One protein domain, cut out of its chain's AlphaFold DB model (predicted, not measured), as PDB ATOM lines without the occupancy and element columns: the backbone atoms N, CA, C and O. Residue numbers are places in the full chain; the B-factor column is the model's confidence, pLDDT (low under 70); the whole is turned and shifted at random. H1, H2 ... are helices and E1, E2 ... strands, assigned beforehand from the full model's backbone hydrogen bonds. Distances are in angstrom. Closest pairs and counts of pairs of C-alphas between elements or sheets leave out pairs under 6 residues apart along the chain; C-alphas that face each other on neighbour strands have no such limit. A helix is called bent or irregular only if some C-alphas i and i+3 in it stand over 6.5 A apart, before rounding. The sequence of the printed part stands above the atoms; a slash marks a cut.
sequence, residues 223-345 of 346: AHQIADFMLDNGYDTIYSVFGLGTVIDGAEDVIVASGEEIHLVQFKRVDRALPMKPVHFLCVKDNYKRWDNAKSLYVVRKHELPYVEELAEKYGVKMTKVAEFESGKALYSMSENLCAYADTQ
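AT A GLANCE: This is residues 223 to 345 of the 346 residues of an uncharacterized protein of Oscillospiraceae bacterium (UniProt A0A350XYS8). A strongly twisted sheet of five strands runs through the middle, with H1 over one face and H2 and H3 over the opposite face; H4 sits between H2 and H3 and only grazes the sheet. Two long loops, residues 242 to 263 and 268 to 283, lead into and out of the edge strand E2. The printed part has 123 residues, with four named helices and five named strands in the order H1 E1 E2 H2 E3 H3 E4 E5 H4. The sheet is mixed, in the order E2 E1 E3 E5 E4, and the class is mixed, helices and strands, with 61 residues, under half, in named elements. The whole is compact, with a radius of gyration of the C-alphas of 13.2 A and spans of 34 by 33 by 30 A.

IN THESE COORDINATES: Find C-alpha 223 at (37.716, 14.249, 80.042); from there H1 runs 15.5 A to residue 233. E1, residues 237 to 241, covers 13.8 A, and E2, residues 264 to 267, 9.8 A. H2, residues 284 to 290, covers 12.1 A and is irregular: C-alphas 285 and 288 are 8.2 A apart. Look for E3 from C-alpha 296 at (22.898, 16.737, 85.837) to residue 301, 16.5 A. H3, residues 305 to 314, covers 14.1 A; E4, residues 319 to 324, 13.8 A; E5, residues 329 to 334, 15.8 A. H4, residues 338 to 343, covers 8.8 A and ends at C-alpha 343 at (14.286, 26.092, 74.107).

HOW THE PARTS SIT: E1 is parallel to E2, with N 265 and O 238 2.9 A apart, and to E3, with N 239 and O 297 2.8 A apart. E5 is antiparallel to E3, with N 298 and O 332 2.8 A apart, and forms a hairpin with E4, with N 320 and O 333 2.9 A apart. E2, H2, E3 and E3, H3, E4 are split strand-helix-strand units, a further strand lying between the two in the sheet, with right-handed crossovers. H1 has a height over the sheet of 9.3 A. H2 is only just over E2, with 3 of its C-alphas; those of Val 265 and Tyr 288 are the closest, 6.7 A. H3 runs along E4, at 5 degrees on the local plane. H4 is close but not clearly touching to H2, closest C-alphas Lys 289 and Ala 340, 5.7 A, and to H3, Ala 312 and Leu 338, 6.9 A. In H1, H3 and H4 every O i to N i+4 pair is within hydrogen-bond range; H2 has 0 of 3, but 3 of 4 O i to N i+3 pairs.

THE WHOLE: The C-alphas farthest apart, of Asp 232 and Ala 273, are 35.8 A apart. The printed part has no cut; the links E1 to E2 and E2 to H2 are long. Look for pLDDT under 70 at residues 243 to 253, 272 to 274, 280 to 287 and 344 to 345.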
ATOM      1  N   ALA A 223      38.867  15.087  80.362       83.06
ATOM      2  CA  ALA A 223      37.716  14.249  80.042       83.06
ATOM      3  C   ALA A 223      37.603  13.054  81.004       83.06
ATOM      4  O   ALA A 223      36.514  12.787  81.509       83.06
ATOM      5  N   HIS A 224      38.723  12.388  81.320       85.94
ATOM      6  CA  HIS A 224      38.743  11.331  82.336       85.94
ATOM      7  C   HIS A 224      38.462  11.889  83.729       85.94
ATOM      8  O   HIS A 224      37.649  11.319  84.441       85.94
ATOM      9  N   GLN A 225      39.040  13.038  84.091       88.69
ATOM     10  CA  GLN A 225      38.780  13.663  85.394       88.69
ATOM     11  C   GLN A 225      37.297  14.034  85.580       88.69
ATOM     12  O   GLN A 225      36.743  13.835  86.657       88.69
ATOM     13  N   ILE A 226      36.638  14.548  84.534       88.94
ATOM     14  CA  ILE A 226      35.194  14.818  84.537       88.94
ATOM     15  C   ILE A 226      34.415  13.509  84.678       88.94
ATOM     16  O   ILE A 226      33.504  13.441  85.500       88.94
ATOM     17  N   ALA A 227      34.758  12.480  83.899       88.69
ATOM     18  CA  ALA A 227      34.077  11.188  83.946       88.69
ATOM     19  C   ALA A 227      34.202  10.520  85.327       88.69
ATOM     20  O   ALA A 227      33.190  10.101  85.887       88.69
ATOM     21  N   ASP A 228      35.406  10.490  85.900       90.56
ATOM     22  CA  ASP A 228      35.672   9.953  87.237       90.56
ATOM     23  C   ASP A 228      34.897  10.748  88.300       90.56
ATOM     24  O   ASP A 228      34.185  10.159  89.108       90.56
ATOM     25  N   PHE A 229      34.912  12.087  88.237       91.75
ATOM     26  CA  PHE A 229      34.125  12.928  89.146       91.75
ATOM     27  C   PHE A 229      32.622  12.629  89.061       91.75
ATOM     28  O   PHE A 229      31.940  12.572  90.086       91.75
ATOM     29  N   MET A 230      32.090  12.447  87.850       92.12
ATOM     30  CA  MET A 230      30.681  12.108  87.656       92.12
ATOM     31  C   MET A 230      30.334  10.751  88.267       92.12
ATOM     32  O   MET A 230      29.341  10.657  88.990       92.12
ATOM     33  N   LEU A 231      31.167   9.732  88.030       90.50
ATOM     34  CA  LEU A 231      30.989   8.390  88.583       90.50
ATOM     35  C   LEU A 231      31.061   8.392  90.115       90.50
ATOM     36  O   LEU A 231      30.165   7.853  90.766       90.50
ATOM     37  N   ASP A 232      32.072   9.047  90.684       93.19
ATOM     38  CA  ASP A 232      32.315   9.090  92.129       93.19
ATOM     39  C   ASP A 232      31.202   9.815  92.900       93.19
ATOM     40  O   ASP A 232      30.943   9.507  94.064       93.19
ATOM     41  N   ASN A 233      30.516  10.763  92.251       93.31
ATOM     42  CA  ASN A 233      29.460  11.573  92.865       93.31
ATOM     43  C   ASN A 233      28.041  11.201  92.395       93.31
ATOM     44  O   ASN A 233      27.073  11.844  92.797       93.31
ATOM     45  N   GLY A 234      27.895  10.155  91.573       90.81
ATOM     46  CA  GLY A 234      26.593   9.634  91.142       90.81
ATOM     47  C   GLY A 234      25.835  10.516  90.142       90.81
ATOM     48  O   GLY A 234      24.605  10.430  90.065       90.81
ATOM     49  N   TYR A 235      26.545  11.356  89.386       91.88
ATOM     50  CA  TYR A 235      25.971  12.123  88.282       91.88
ATOM     51  C   TYR A 235      25.824  11.237  87.049       91.88
ATOM     52  O   TYR A 235      26.753  10.527  86.667       91.88
ATOM     53  N   ASP A 236      24.666  11.301  86.399       90.44
ATOM     54  CA  ASP A 236      24.340  10.429  85.270       90.44
ATOM     55  C   ASP A 236      24.018  11.192  83.986       90.44
ATOM     56  O   ASP A 236      23.662  10.574  82.991       90.44
ATOM     57  N   THR A 237      24.154  12.520  84.001       90.12
ATOM     58  CA  THR A 237      23.751  13.383  82.897       90.12
ATOM     59  C   THR A 237      24.728  14.537  82.702       90.12
ATOM     60  O   THR A 237      25.075  15.234  83.660       90.12
ATOM     61  N   ILE A 238      25.149  14.784  81.456       89.75
ATOM     62  CA  ILE A 238      26.056  15.888  81.119       89.75
ATOM     63  C   ILE A 238      25.497  16.795  80.017       89.75
ATOM     64  O   ILE A 238      25.022  16.346  78.973       89.75
ATOM     65  N   TYR A 239      25.578  18.100  80.256       88.44
ATOM     66  CA  TYR A 239      25.214  19.170  79.340       88.44
ATOM     67  C   TYR A 239      26.484  19.875  78.870       88.44
ATOM     68  O   TYR A 239      27.272  20.368  79.680       88.44
ATOM     69  N   SER A 240      26.673  19.965  77.555       85.62
ATOM     70  CA  SER A 240      27.853  20.591  76.963       85.62
ATOM     71  C   SER A 240      27.541  21.333  75.668       85.62
ATOM     72  O   SER A 240      26.637  20.973  74.917       85.62
ATOM     73  N   VAL A 241      28.362  22.331  75.348       79.81
ATOM     74  CA  VAL A 241      28.406  22.914  74.005       79.81
ATOM     75  C   VAL A 241      28.826  21.864  72.978       79.81
ATOM     76  O   VAL A 241      29.743  21.080  73.217       79.81
ATOM     77  N   PHE A 242      28.169  21.894  71.821       73.12
ATOM     78  CA  PHE A 242      28.525  21.163  70.615       73.12
ATOM     79  C   PHE A 242      29.662  21.861  69.867       73.12
ATOM     80  O   PHE A 242      29.565  23.049  69.537       73.12
ATOM     81  N   GLY A 243      30.705  21.115  69.535       61.50
ATOM     82  CA  GLY A 243      31.928  21.591  68.917       61.50
ATOM     83  C   GLY A 243      32.437  20.702  67.787       61.50
ATOM     84  O   GLY A 243      33.429  20.007  67.928       61.50
ATOM     85  N   LEU A 244      31.860  20.831  66.588       46.53
ATOM     86  CA  LEU A 244      32.501  20.290  65.383       46.53
ATOM     87  C   LEU A 244      33.646  21.205  64.929       46.53
ATOM     88  O   LEU A 244      33.435  22.106  64.113       46.53
ATOM     89  N   GLY A 245      34.854  20.951  65.423       37.69
ATOM     90  CA  GLY A 245      36.092  21.484  64.855       37.69
ATOM     91  C   GLY A 245      36.986  22.213  65.853       37.69
ATOM     92  O   GLY A 245      36.534  22.674  66.896       37.69
ATOM     93  N   THR A 246      38.254  22.339  65.455       35.81
ATOM     94  CA  THR A 246      39.485  22.732  66.179       35.81
ATOM     95  C   THR A 246      39.469  24.016  67.032       35.81
ATOM     96  O   THR A 246      40.519  24.443  67.503       35.81
ATOM     97  N   VAL A 247      38.316  24.659  67.243       41.38
ATOM     98  CA  VAL A 247      38.161  25.870  68.072       41.38
ATOM     99  C   VAL A 247      36.955  25.780  69.026       41.38
ATOM    100  O   VAL A 247      36.606  26.763  69.674       41.38
ATOM    101  N   ILE A 248      36.279  24.632  69.146       46.06
ATOM    102  CA  ILE A 248      35.175  24.476  70.102       46.06
ATOM    103  C   ILE A 248      35.398  23.216  70.943       46.06
ATOM    104  O   ILE A 248      34.867  22.156  70.647       46.06
ATOM    105  N   ASP A 249      36.150  23.378  72.032       49.66
ATOM    106  CA  ASP A 249      36.396  22.362  73.065       49.66
ATOM    107  C   ASP A 249      35.143  22.138  73.931       49.66
ATOM    108  O   ASP A 249      35.056  22.636  75.060       49.66
ATOM    109  N   GLY A 250      34.112  21.503  73.376       53.84
ATOM    110  CA  GLY A 250      33.015  20.951  74.175       53.84
ATOM    111  C   GLY A 250      33.480  19.730  74.981       53.84
ATOM    112  O   GLY A 250      34.539  19.173  74.715       53.84
ATOM    113  N   ALA A 251      32.680  19.261  75.937       51.00
ATOM    114  CA  ALA A 251      32.828  17.939  76.550       51.00
ATOM    115  C   ALA A 251      32.304  16.819  75.630       51.00
ATOM    116  O   ALA A 251      31.626  15.902  76.079       51.00
ATOM    117  N   GLU A 252      32.599  16.892  74.327       59.91
ATOM    118  CA  GLU A 252      32.257  15.824  73.373       59.91
ATOM    119  C   GLU A 252      32.960  14.503  73.716       59.91
ATOM    120  O   GLU A 252      32.476  13.430  73.364       59.91
ATOM    121  N   ASP A 253      34.061  14.598  74.462       66.38
ATOM    122  CA  ASP A 253      34.861  13.471  74.929       66.38
ATOM    123  C   ASP A 253      34.286  12.788  76.185       66.38
ATOM    124  O   ASP A 253      34.835  11.781  76.631       66.38
ATOM    125  N   VAL A 254      33.193  13.307  76.766       73.94
ATOM    126  CA  VAL A 254      32.519  12.702  77.925       73.94
ATOM    127  C   VAL A 254      31.105  12.289  77.532       73.94
ATOM    128  O   VAL A 254      30.216  13.118  77.341       73.94
ATOM    129  N   ILE A 255      30.893  10.979  77.433       75.62
ATOM    130  CA  ILE A 255      29.596  10.380  77.117       75.62
ATOM    131  C   ILE A 255      29.157   9.552  78.318       75.62
ATOM    132  O   ILE A 255      29.857   8.624  78.722       75.62
ATOM    133  N   VAL A 256      27.984   9.867  78.862       79.56
ATOM    134  CA  VAL A 256      27.406   9.129  79.987       79.56
ATOM    135  C   VAL A 256      26.336   8.179  79.470       79.56
ATOM    136  O   VAL A 256      25.399   8.601  78.792       79.56
ATOM    137  N   ALA A 257      26.485   6.894  79.775       79.75
ATOM    138  CA  ALA A 257      25.449   5.892  79.566       79.75
ATOM    139  C   ALA A 257      24.778   5.604  80.911       79.75
ATOM    140  O   ALA A 257      25.453   5.210  81.862       79.75
ATOM    141  N   SER A 258      23.464   5.804  80.987       80.12
ATOM    142  CA  SER A 258      22.665   5.547  82.186       80.12
ATOM    143  C   SER A 258      21.419   4.758  81.796       80.12
ATOM    144  O   SER A 258      20.656   5.157  80.917       80.12
ATOM    145  N   GLY A 259      21.240   3.581  82.401       81.62
ATOM    146  CA  GLY A 259      20.224   2.625  81.956       81.62
ATOM    147  C   GLY A 259      20.460   2.169  80.510       81.62
ATOM    148  O   GLY A 259      21.537   1.678  80.182       81.62
ATOM    149  N   GLU A 260      19.445   2.325  79.655       77.06
ATOM    150  CA  GLU A 260      19.500   1.991  78.220       77.06
ATOM    151  C   GLU A 260      19.696   3.229  77.319       77.06
ATOM    152  O   GLU A 260      19.632   3.120  76.092       77.06
ATOM    153  N   GLU A 261      19.931   4.413  77.901       76.62
ATOM    154  CA  GLU A 261      20.030   5.678  77.169       76.62
ATOM    155  C   GLU A 261      21.410   6.343  77.322       76.62
ATOM    156  O   GLU A 261      22.150   6.137  78.287       76.62
ATOM    157  N   ILE A 262      21.759   7.175  76.336       79.12
ATOM    158  CA  ILE A 262      22.917   8.069  76.401       79.12
ATOM    159  C   ILE A 262      22.437   9.422  76.932       79.12
ATOM    160  O   ILE A 262      21.616  10.087  76.300       79.12
ATOM    161  N   HIS A 263      22.975   9.836  78.074       84.19
ATOM    162  CA  HIS A 263      22.582  11.033  78.813       84.19
ATOM    163  C   HIS A 263      23.538  12.208  78.541       84.19
ATOM    164  O   HIS A 263      24.156  12.787  79.438       84.19
ATOM    165  N   LEU A 264      23.678  12.554  77.259       83.88
ATOM    166  CA  LEU A 264      24.456  13.699  76.783       83.88
ATOM    167  C   LEU A 264      23.522  14.704  76.099       83.88
ATOM    168  O   LEU A 264      22.908  14.383  75.080       83.88
ATOM    169  N   VAL A 265      23.452  15.935  76.614       83.00
ATOM    170  CA  VAL A 265      22.828  17.059  75.901       83.00
ATOM    171  C   VAL A 265      23.896  17.923  75.281       83.00
ATOM    172  O   VAL A 265      24.724  18.515  75.974       83.00
ATOM    173  N   GLN A 266      23.809  18.071  73.965       82.38
ATOM    174  CA  GLN A 266      24.616  19.030  73.238       82.38
ATOM    175  C   GLN A 266      23.780  20.260  72.898       82.38
ATOM    176  O   GLN A 266      22.755  20.162  72.221       82.38
ATOM    177  N   PHE A 267      24.215  21.429  73.356       79.31
ATOM    178  CA  PHE A 267      23.636  22.716  72.979       79.31
ATOM    179  C   PHE A 267      24.566  23.484  72.039       79.31
ATOM    180  O   PHE A 267      25.710  23.106  71.820       79.31
ATOM    181  N   LYS A 268      24.049  24.525  71.386       75.19
ATOM    182  CA  LYS A 268      24.815  25.386  70.475       75.19
ATOM    183  C   LYS A 268      25.847  26.214  71.267       75.19
ATOM    184  O   LYS A 268      26.335  25.808  72.312       75.19
ATOM    185  N   ARG A 269      26.213  27.385  70.748       72.31
ATOM    186  CA  ARG A 269      27.076  28.347  71.441       72.31
ATOM    187  C   ARG A 269      26.405  28.876  72.712       72.31
ATOM    188  O   ARG A 269      25.209  28.694  72.913       72.31
ATOM    189  N   VAL A 270      27.187  29.549  73.546       71.56
ATOM    190  CA  VAL A 270      26.684  30.341  74.668       71.56
ATOM    191  C   VAL A 270      26.947  31.808  74.346       71.56
ATOM    192  O   VAL A 270      28.014  32.342  74.627       71.56
ATOM    193  N   ASP A 271      25.987  32.441  73.678       70.44
ATOM    194  CA  ASP A 271      25.991  33.879  73.416       70.44
ATOM    195  C   ASP A 271      24.569  34.447  73.533       70.44
ATOM    196  O   ASP A 271      23.595  33.706  73.683       70.44
ATOM    197  N   ARG A 272      24.435  35.776  73.472       68.38
ATOM    198  CA  ARG A 272      23.137  36.458  73.618       68.38
ATOM    199  C   ARG A 272      22.126  36.129  72.515       68.38
ATOM    200  O   ARG A 272      20.934  36.313  72.731       68.38
ATOM    201  N   ALA A 273      22.574  35.686  71.340       65.19
ATOM    202  CA  ALA A 273      21.695  35.374  70.214       65.19
ATOM    203  C   ALA A 273      21.203  33.918  70.250       65.19
ATOM    204  O   ALA A 273      20.086  33.625  69.824       65.19
ATOM    205  N   LEU A 274      22.028  32.996  70.746       65.81
ATOM    206  CA  LEU A 274      21.727  31.571  70.847       65.81
ATOM    207  C   LEU A 274      22.130  31.037  72.228       65.81
ATOM    208  O   LEU A 274      23.044  30.223  72.305       65.81
ATOM    209  N   PRO A 275      21.466  31.446  73.320       74.19
ATOM    210  CA  PRO A 275      21.883  31.057  74.660       74.19
ATOM    211  C   PRO A 275      21.539  29.588  74.922       74.19
ATOM    212  O   PRO A 275      20.374  29.264  75.100       74.19
ATOM    213  N   MET A 276      22.528  28.686  74.912       79.31
ATOM    214  CA  MET A 276      22.371  27.271  75.306       79.31
ATOM    215  C   MET A 276      21.219  26.517  74.609       79.31
ATOM    216  O   MET A 276      20.685  25.544  75.146       79.31
ATOM    217  N   LYS A 277      20.849  26.932  73.388       81.50
ATOM    218  CA  LYS A 277      19.789  26.270  72.613       81.50
ATOM    219  C   LYS A 277      20.219  24.845  72.244       81.50
ATOM    220  O   LYS A 277      21.301  24.700  71.666       81.50
ATOM    221  N   PRO A 278      19.407  23.810  72.508       77.75
ATOM    222  CA  PRO A 278      19.750  22.422  72.203       77.75
ATOM    223  C   PRO A 278      20.031  22.225  70.707       77.75
ATOM    224  O   PRO A 278      19.440  22.860  69.824       77.75
ATOM    225  N   VAL A 279      20.942  21.309  70.388       76.31
ATOM    226  CA  VAL A 279      21.137  20.840  69.018       76.31
ATOM    227  C   VAL A 279      20.111  19.743  68.757       76.31
ATOM    228  O   VAL A 279      20.386  18.559  68.906       76.31
ATOM    229  N   HIS A 280      18.901  20.144  68.370       69.56
ATOM    230  CA  HIS A 280      17.738  19.256  68.248       69.56
ATOM    231  C   HIS A 280      17.948  17.985  67.410       69.56
ATOM    232  O   HIS A 280      17.338  16.964  67.693       69.56
ATOM    233  N   PHE A 281      18.805  18.008  66.384       64.12
ATOM    234  CA  PHE A 281      19.082  16.805  65.586       64.12
ATOM    235  C   PHE A 281      20.036  15.811  66.276       64.12
ATOM    236  O   PHE A 281      20.213  14.704  65.774       64.12
ATOM    237  N   LEU A 282      20.663  16.207  67.388       69.56
ATOM    238  CA  LEU A 282      21.497  15.363  68.254       69.56
ATOM    239  C   LEU A 282      20.762  14.963  69.540       69.56
ATOM    240  O   LEU A 282      21.107  13.958  70.151       69.56
ATOM    241  N   CYS A 283      19.727  15.710  69.931       69.19
ATOM    242  CA  CYS A 283      18.899  15.415  71.096       69.19
ATOM    243  C   CYS A 283      17.745  14.486  70.687       69.19
ATOM    244  O   CYS A 283      16.782  14.909  70.048       69.19
ATOM    245  N   VAL A 284      17.825  13.202  71.034       61.25
ATOM    246  CA  VAL A 284      16.775  12.231  70.687       61.25
ATOM    247  C   VAL A 284      15.487  12.551  71.466       61.25
ATOM    248  O   VAL A 284      15.466  12.510  72.692       61.25
ATOM    249  N   LYS A 285      14.398  12.854  70.739       62.25
ATOM    250  CA  LYS A 285      13.009  12.978  71.247       62.25
ATOM    251  C   LYS A 285      12.782  13.970  72.405       62.25
ATOM    252  O   LYS A 285      11.816  13.811  73.144       62.25
ATOM    253  N   ASP A 286      13.630  14.987  72.562       62.84
ATOM    254  CA  ASP A 286      13.566  15.935  73.686       62.84
ATOM    255  C   ASP A 286      13.595  15.268  75.082       62.84
ATOM    256  O   ASP A 286      13.180  15.877  76.071       62.84
ATOM    257  N   ASN A 287      14.108  14.032  75.192       69.00
ATOM    258  CA  ASN A 287      14.177  13.299  76.465       69.00
ATOM    259  C   ASN A 287      14.909  14.105  77.549       69.00
ATOM    260  O   ASN A 287      14.549  14.032  78.724       69.00
ATOM    261  N   TYR A 288      15.853  14.955  77.135       76.69
ATOM    262  CA  TYR A 288      16.614  15.823  78.023       76.69
ATOM    263  C   TYR A 288      15.768  16.750  78.901       76.69
ATOM    264  O   TYR A 288      16.183  17.094  80.004       76.69
ATOM    265  N   LYS A 289      14.556  17.121  78.467       81.56
ATOM    266  CA  LYS A 289      13.637  17.956  79.261       81.56
ATOM    267  C   LYS A 289      13.154  17.252  80.537       81.56
ATOM    268  O   LYS A 289      12.607  17.910  81.414       81.56
ATOM    269  N   ARG A 290      13.312  15.927  80.626       78.56
ATOM    270  CA  ARG A 290      12.816  15.076  81.722       78.56
ATOM    271  C   ARG A 290      13.924  14.506  82.606       78.56
ATOM    272  O   ARG A 290      13.619  13.740  83.514       78.56
ATOM    273  N   TRP A 291      15.184  14.817  82.313       83.19
ATOM    274  CA  TRP A 291      16.314  14.307  83.083       83.19
ATOM    275  C   TRP A 291      16.370  14.939  84.475       83.19
ATOM    276  O   TRP A 291      15.928  16.072  84.678       83.19
ATOM    277  N   ASP A 292      16.884  14.181  85.440       86.56
ATOM    278  CA  ASP A 292      16.980  14.620  86.827       86.56
ATOM    279  C   ASP A 292      18.066  15.697  86.962       86.56
ATOM    280  O   ASP A 292      19.260  15.437  86.778       86.56
ATOM    281  N   ASN A 293      17.654  16.920  87.298       87.50
ATOM    282  CA  ASN A 293      18.573  18.044  87.472       87.50
ATOM    283  C   ASN A 293      19.573  17.795  88.610       87.50
ATOM    284  O   ASN A 293      20.709  18.255  88.526       87.50
ATOM    285  N   ALA A 294      19.196  17.027  89.641       88.38
ATOM    286  CA  ALA A 294      20.092  16.702  90.749       88.38
ATOM    287  C   ALA A 294      21.267  15.811  90.313       88.38
ATOM    288  O   ALA A 294      22.323  15.835  90.943       88.38
ATOM    289  N   LYS A 295      21.100  15.066  89.214       91.38
ATOM    290  CA  LYS A 295      22.124  14.203  88.609       91.38
ATOM    291  C   LYS A 295      22.742  14.783  87.337       91.38
ATOM    292  O   LYS A 295      23.490  14.092  86.642       91.38
ATOM    293  N   SER A 296      22.463  16.052  87.050       91.88
ATOM    294  CA  SER A 296      22.898  16.737  85.837       91.88
ATOM    295  C   SER A 296      24.026  17.725  86.106       91.88
ATOM    296  O   SER A 296      23.930  18.565  87.001       91.88
ATOM    297  N   LEU A 297      25.065  17.676  85.273       92.88
ATOM    298  CA  LEU A 297      26.157  18.647  85.280       92.88
ATOM    299  C   LEU A 297      26.250  19.406  83.963       92.88
ATOM    300  O   LEU A 297      26.089  18.841  82.886       92.88
ATOM    301  N   TYR A 298      26.581  20.687  84.063       91.31
ATOM    302  CA  TYR A 298      26.854  21.571  82.941       91.31
ATOM    303  C   TYR A 298      28.347  21.853  82.873       91.31
ATOM    304  O   TYR A 298      28.925  22.366  83.834       91.31
ATOM    305  N   VAL A 299      28.961  21.556  81.730       89.81
ATOM    306  CA  VAL A 299      30.345  21.944  81.457       89.81
ATOM    307  C   VAL A 299      30.351  23.372  80.937       89.81
ATOM    308  O   VAL A 299      29.848  23.647  79.847       89.81
ATOM    309  N   VAL A 300      30.916  24.283  81.727       87.81
ATOM    310  CA  VAL A 300      30.962  25.716  81.424       87.81
ATOM    311  C   VAL A 300      32.412  26.173  81.358       87.81
ATOM    312  O   VAL A 300      33.206  25.908  82.263       87.81
ATOM    313  N   ARG A 301      32.777  26.878  80.285       84.94
ATOM    314  CA  ARG A 301      34.114  27.465  80.133       84.94
ATOM    315  C   ARG A 301      34.151  28.874  80.701       84.94
ATOM    316  O   ARG A 301      33.164  29.606  80.659       84.94
ATOM    317  N   LYS A 302      35.334  29.311  81.135       85.25
ATOM    318  CA  LYS A 302      35.554  30.653  81.701       85.25
ATOM    319  C   LYS A 302      34.981  31.810  80.869       85.25
ATOM    320  O   LYS A 302      34.474  32.769  81.434       85.25
ATOM    321  N   HIS A 303      35.065  31.738  79.538       83.38
ATOM    322  CA  HIS A 303      34.546  32.789  78.652       83.38
ATOM    323  C   HIS A 303      33.024  32.722  78.438       83.38
ATOM    324  O   HIS A 303      32.430  33.696  77.987       83.38
ATOM    325  N   GLU A 304      32.399  31.587  78.746       85.06
ATOM    326  CA  GLU A 304      30.954  31.368  78.618       85.06
ATOM    327  C   GLU A 304      30.220  31.728  79.900       85.06
ATOM    328  O   GLU A 304      29.071  32.158  79.841       85.06
ATOM    329  N   LEU A 305      30.898  31.577  81.040       88.06
ATOM    330  CA  LEU A 305      30.341  31.770  82.372       88.06
ATOM    331  C   LEU A 305      29.510  33.059  82.517       88.06
ATOM    332  O   LEU A 305      28.368  32.927  82.946       88.06
ATOM    333  N   PRO A 306      29.966  34.256  82.081       89.12
ATOM    334  CA  PRO A 306      29.166  35.477  82.229       89.12
ATOM    335  C   PRO A 306      27.811  35.411  81.510       89.12
ATOM    336  O   PRO A 306      26.822  35.959  81.982       89.12
ATOM    337  N   TYR A 307      27.752  34.724  80.365       87.38
ATOM    338  CA  TYR A 307      26.519  34.561  79.598       87.38
ATOM    339  C   TYR A 307      25.596  33.509  80.216       87.38
ATOM    340  O   TYR A 307      24.377  33.668  80.172       87.38
ATOM    341  N   VAL A 308      26.161  32.438  80.788       88.31
ATOM    342  CA  VAL A 308      25.378  31.425  81.513       88.31
ATOM    343  C   VAL A 308      24.794  32.022  82.794       88.31
ATOM    344  O   VAL A 308      23.626  31.786  83.077       88.31
ATOM    345  N   GLU A 309      25.561  32.834  83.525       91.38
ATOM    346  CA  GLU A 309      25.100  33.537  84.729       91.38
ATOM    347  C   GLU A 309      23.971  34.527  84.413       91.38
ATOM    348  O   GLU A 309      22.934  34.482  85.072       91.38
ATOM    349  N   GLU A 310      24.112  35.342  83.356       90.62
ATOM    350  CA  GLU A 310      23.053  36.247  82.870       90.62
ATOM    351  C   GLU A 310      21.757  35.467  82.558       90.62
ATOM    352  O   GLU A 310      20.649  35.889  82.897       90.62
ATOM    353  N   LEU A 311      21.889  34.293  81.932       88.38
ATOM    354  CA  LEU A 311      20.760  33.436  81.579       88.38
ATOM    355  C   LEU A 311      20.114  32.785  82.809       88.38
ATOM    356  O   LEU A 311      18.889  32.710  82.897       88.38
ATOM    357  N   ALA A 312      20.931  32.311  83.745       91.19
ATOM    358  CA  ALA A 312      20.472  31.685  84.972       91.19
ATOM    359  C   ALA A 312      19.739  32.697  85.862       91.19
ATOM    360  O   ALA A 312      18.643  32.399  86.331       91.19
ATOM    361  N   GLU A 313      20.266  33.918  86.005       92.50
ATOM    362  CA  GLU A 313      19.604  35.013  86.721       92.50
ATOM    363  C   GLU A 313      18.247  35.350  86.091       92.50
ATOM    364  O   GLU A 313      17.233  35.402  86.790       92.50
ATOM    365  N   LYS A 314      18.199  35.484  84.758       89.69
ATOM    366  CA  LYS A 314      16.963  35.763  84.012       89.69
ATOM    367  C   LYS A 314      15.854  34.744  84.289       89.69
ATOM    368  O   LYS A 314      14.684  35.126  84.331       89.69
ATOM    369  N   TYR A 315      16.201  33.468  84.440       89.38
ATOM    370  CA  TYR A 315      15.237  32.390  84.676       89.38
ATOM    371  C   TYR A 315      15.134  31.962  86.144       89.38
ATOM    372  O   TYR A 315      14.450  30.990  86.441       89.38
ATOM    373  N   GLY A 316      15.794  32.668  87.069       91.06
ATOM    374  CA  GLY A 316      15.794  32.308  88.490       91.06
ATOM    375  C   GLY A 316      16.453  30.956  88.791       91.06
ATOM    376  O   GLY A 316      16.160  30.343  89.816       91.06
ATOM    377  N   VAL A 317      17.336  30.475  87.913       92.56
ATOM    378  CA  VAL A 317      18.045  29.203  88.070       92.56
ATOM    379  C   VAL A 317      19.271  29.409  88.951       92.56
ATOM    380  O   VAL A 317      20.144  30.225  88.664       92.56
ATOM    381  N   LYS A 318      19.382  28.631  90.029       94.31
ATOM    382  CA  LYS A 318      20.561  28.655  90.893       94.31
ATOM    383  C   LYS A 318      21.667  27.807  90.279       94.31
ATOM    384  O   LYS A 318      21.505  26.600  90.115       94.31
ATOM    385  N   MET A 319      22.816  28.425  90.024       94.88
ATOM    386  CA  MET A 319      24.043  27.737  89.622       94.88
ATOM    387  C   MET A 319      24.912  27.442  90.845       94.88
ATOM    388  O   MET A 319      25.087  28.291  91.716       94.88
ATOM    389  N   THR A 320      25.469  26.237  90.933       95.56
ATOM    390  CA  THR A 320      26.440  25.866  91.973       95.56
ATOM    391  C   THR A 320      27.628  25.184  91.316       95.56
ATOM    392  O   THR A 320      27.467  24.159  90.660       95.56
ATOM    393  N   LYS A 321      28.819  25.771  91.466       96.19
ATOM    394  CA  LYS A 321      30.064  25.175  90.972       96.19
ATOM    395  C   LYS A 321      30.418  23.970  91.841       96.19
ATOM    396  O   LYS A 321      30.511  24.120  93.057       96.19
ATOM    397  N   VAL A 322      30.628  22.813  91.220       95.62
ATOM    398  CA  VAL A 322      30.949  21.555  91.917       95.62
ATOM    399  C   VAL A 322      32.377  21.076  91.655       95.62
ATOM    400  O   VAL A 322      32.952  20.409  92.507       95.62
ATOM    401  N   ALA A 323      32.974  21.462  90.524       93.25
ATOM    402  CA  ALA A 323      34.371  21.180  90.196       93.25
ATOM    403  C   ALA A 323      34.949  22.250  89.255       93.25
ATOM    404  O   ALA A 323      34.206  22.919  88.532       93.25
ATOM    405  N   GLU A 324      36.272  22.397  89.249       91.94
ATOM    406  CA  GLU A 324      37.029  23.272  88.347       91.94
ATOM    407  C   GLU A 324      38.332  22.577  87.938       91.94
ATOM    408  O   GLU A 324      38.978  21.945  88.774       91.94
ATOM    409  N   PHE A 325      38.700  22.691  86.663       87.75
ATOM    410  CA  PHE A 325      39.862  22.030  86.065       87.75
ATOM    411  C   PHE A 325      40.892  23.044  85.567       87.75
ATOM    412  O   PHE A 325      40.578  24.216  85.341       87.75
ATOM    413  N   GLU A 326      42.126  22.585  85.357       82.38
ATOM    414  CA  GLU A 326      43.268  23.442  85.014       82.38
ATOM    415  C   GLU A 326      43.074  24.256  83.722       82.38
ATOM    416  O   GLU A 326      43.568  25.381  83.637       82.38
ATOM    417  N   SER A 327      42.312  23.762  82.735       77.50
ATOM    418  CA  SER A 327      42.002  24.529  81.514       77.50
ATOM    419  C   SER A 327      41.074  25.730  81.735       77.50
ATOM    420  O   SER A 327      40.872  26.527  80.815       77.50
ATOM    421  N   GLY A 328      40.472  25.868  82.920       81.38
ATOM    422  CA  GLY A 328      39.410  26.839  83.184       81.38
ATOM    423  C   GLY A 328      38.019  26.375  82.732       81.38
ATOM    424  O   GLY A 328      37.119  27.207  82.563       81.38
ATOM    425  N   LYS A 329      37.836  25.066  82.514       86.69
ATOM    426  CA  LYS A 329      36.521  24.410  82.500       86.69
ATOM    427  C   LYS A 329      36.046  24.184  83.932       86.69
ATOM    428  O   LYS A 329      36.836  23.833  84.805       86.69
ATOM    429  N   ALA A 330      34.750  24.332  84.161       90.88
ATOM    430  CA  ALA A 330      34.127  24.052  85.445       90.88
ATOM    431  C   ALA A 330      32.810  23.294  85.263       90.88
ATOM    432  O   ALA A 330      32.112  23.463  84.259       90.88
ATOM    433  N   LEU A 331      32.486  22.453  86.245       92.88
ATOM    434  CA  LEU A 331      31.213  21.746  86.323       92.88
ATOM    435  C   LEU A 331      30.271  22.520  87.230       92.88
ATOM    436  O   LEU A 331      30.625  22.872  88.360       92.88
ATOM    437  N   TYR A 332      29.059  22.740  86.740       93.75
ATOM    438  CA  TYR A 332      27.988  23.369  87.495       93.75
ATOM    439  C   TYR A 332      26.798  22.424  87.604       93.75
ATOM    440  O   TYR A 332      26.321  21.909  86.597       93.75
ATOM    441  N   SER A 333      26.279  22.253  88.815       94.25
ATOM    442  CA  SER A 333      24.913  21.771  89.013       94.25
ATOM    443  C   SER A 333      23.962  22.962  88.949       94.25
ATOM    444  O   SER A 333      24.268  24.032  89.493       94.25
ATOM    445  N   MET A 334      22.803  22.781  88.328       93.44
ATOM    446  CA  MET A 334      21.768  23.811  88.239       93.44
ATOM    447  C   MET A 334      20.500  23.331  88.939       93.44
ATOM    448  O   MET A 334      20.176  22.149  88.883       93.44
ATOM    449  N   SER A 335      19.776  24.240  89.599       92.12
ATOM    450  CA  SER A 335      18.502  23.887  90.247       92.12
ATOM    451  C   SER A 335      17.450  23.416  89.246       92.12
ATOM    452  O   SER A 335      16.595  22.604  89.590       92.12
ATOM    453  N   GLU A 336      17.521  23.916  88.012       90.44
ATOM    454  CA  GLU A 336      16.603  23.579  86.934       90.44
ATOM    455  C   GLU A 336      17.318  23.472  85.583       90.44
ATOM    456  O   GLU A 336      18.419  23.999  85.401       90.44
ATOM    457  N   ASN A 337      16.674  22.803  84.622       88.56
ATOM    458  CA  ASN A 337      17.236  22.565  83.298       88.56
ATOM    459  C   ASN A 337      17.249  23.847  82.451       88.56
ATOM    460  O   ASN A 337      16.289  24.163  81.744       88.56
ATOM    461  N   LEU A 338      18.371  24.562  82.473       85.94
ATOM    462  CA  LEU A 338      18.524  25.838  81.775       85.94
ATOM    463  C   LEU A 338      18.369  25.713  80.244       85.94
ATOM    464  O   LEU A 338      17.847  26.623  79.597       85.94
ATOM    465  N   CYS A 339      18.738  24.565  79.662       84.50
ATOM    466  CA  CYS A 339      18.544  24.287  78.234       84.50
ATOM    467  C   CYS A 339      17.066  24.128  77.859       84.50
ATOM    468  O   CYS A 339      16.678  24.507  76.757       84.50
ATOM    469  N   ALA A 340      16.234  23.578  78.749       84.62
ATOM    470  CA  ALA A 340      14.797  23.471  78.506       84.62
ATOM    471  C   ALA A 340      14.135  24.859  78.470       84.62
ATOM    472  O   ALA A 340      13.316  25.120  77.593       84.62
ATOM    473  N   TYR A 341      14.548  25.778  79.350       82.31
ATOM    474  CA  TYR A 341      14.074  27.166  79.330       82.31
ATOM    475  C   TYR A 341      14.520  27.923  78.086       82.31
ATOM    476  O   TYR A 341      13.712  28.592  77.443       82.31
ATOM    477  N   ALA A 342      15.786  27.774  77.698       77.12
ATOM    478  CA  ALA A 342      16.310  28.368  76.474       77.12
ATOM    479  C   ALA A 342      15.589  27.890  75.198       77.12
ATOM    480  O   ALA A 342      15.544  28.626  74.208       77.12
ATOM    481  N   ASP A 343      15.025  26.681  75.224       75.19
ATOM    482  CA  ASP A 343      14.286  26.092  74.107       75.19
ATOM    483  C   ASP A 343      12.896  26.718  73.902       75.19
ATOM    484  O   ASP A 343      12.407  26.796  72.782       75.19
ATOM    485  N   THR A 344      12.270  27.235  74.966       65.31
ATOM    486  CA  THR A 344      10.925  27.848  74.896       65.31
ATOM    487  C   THR A 344      10.879  29.215  74.201       65.31
ATOM    488  O   THR A 344       9.803  29.794  74.057       65.31
ATOM    489  N   GLN A 345      12.025  29.740  73.756       52.72
ATOM    490  CA  GLN A 345      12.111  30.983  72.992       52.72
ATOM    491  C   GLN A 345      12.138  30.696  71.480       52.72
ATOM    492  O   GLN A 345      13.219  30.467  70.917       52.72
TER     493      GLN A 345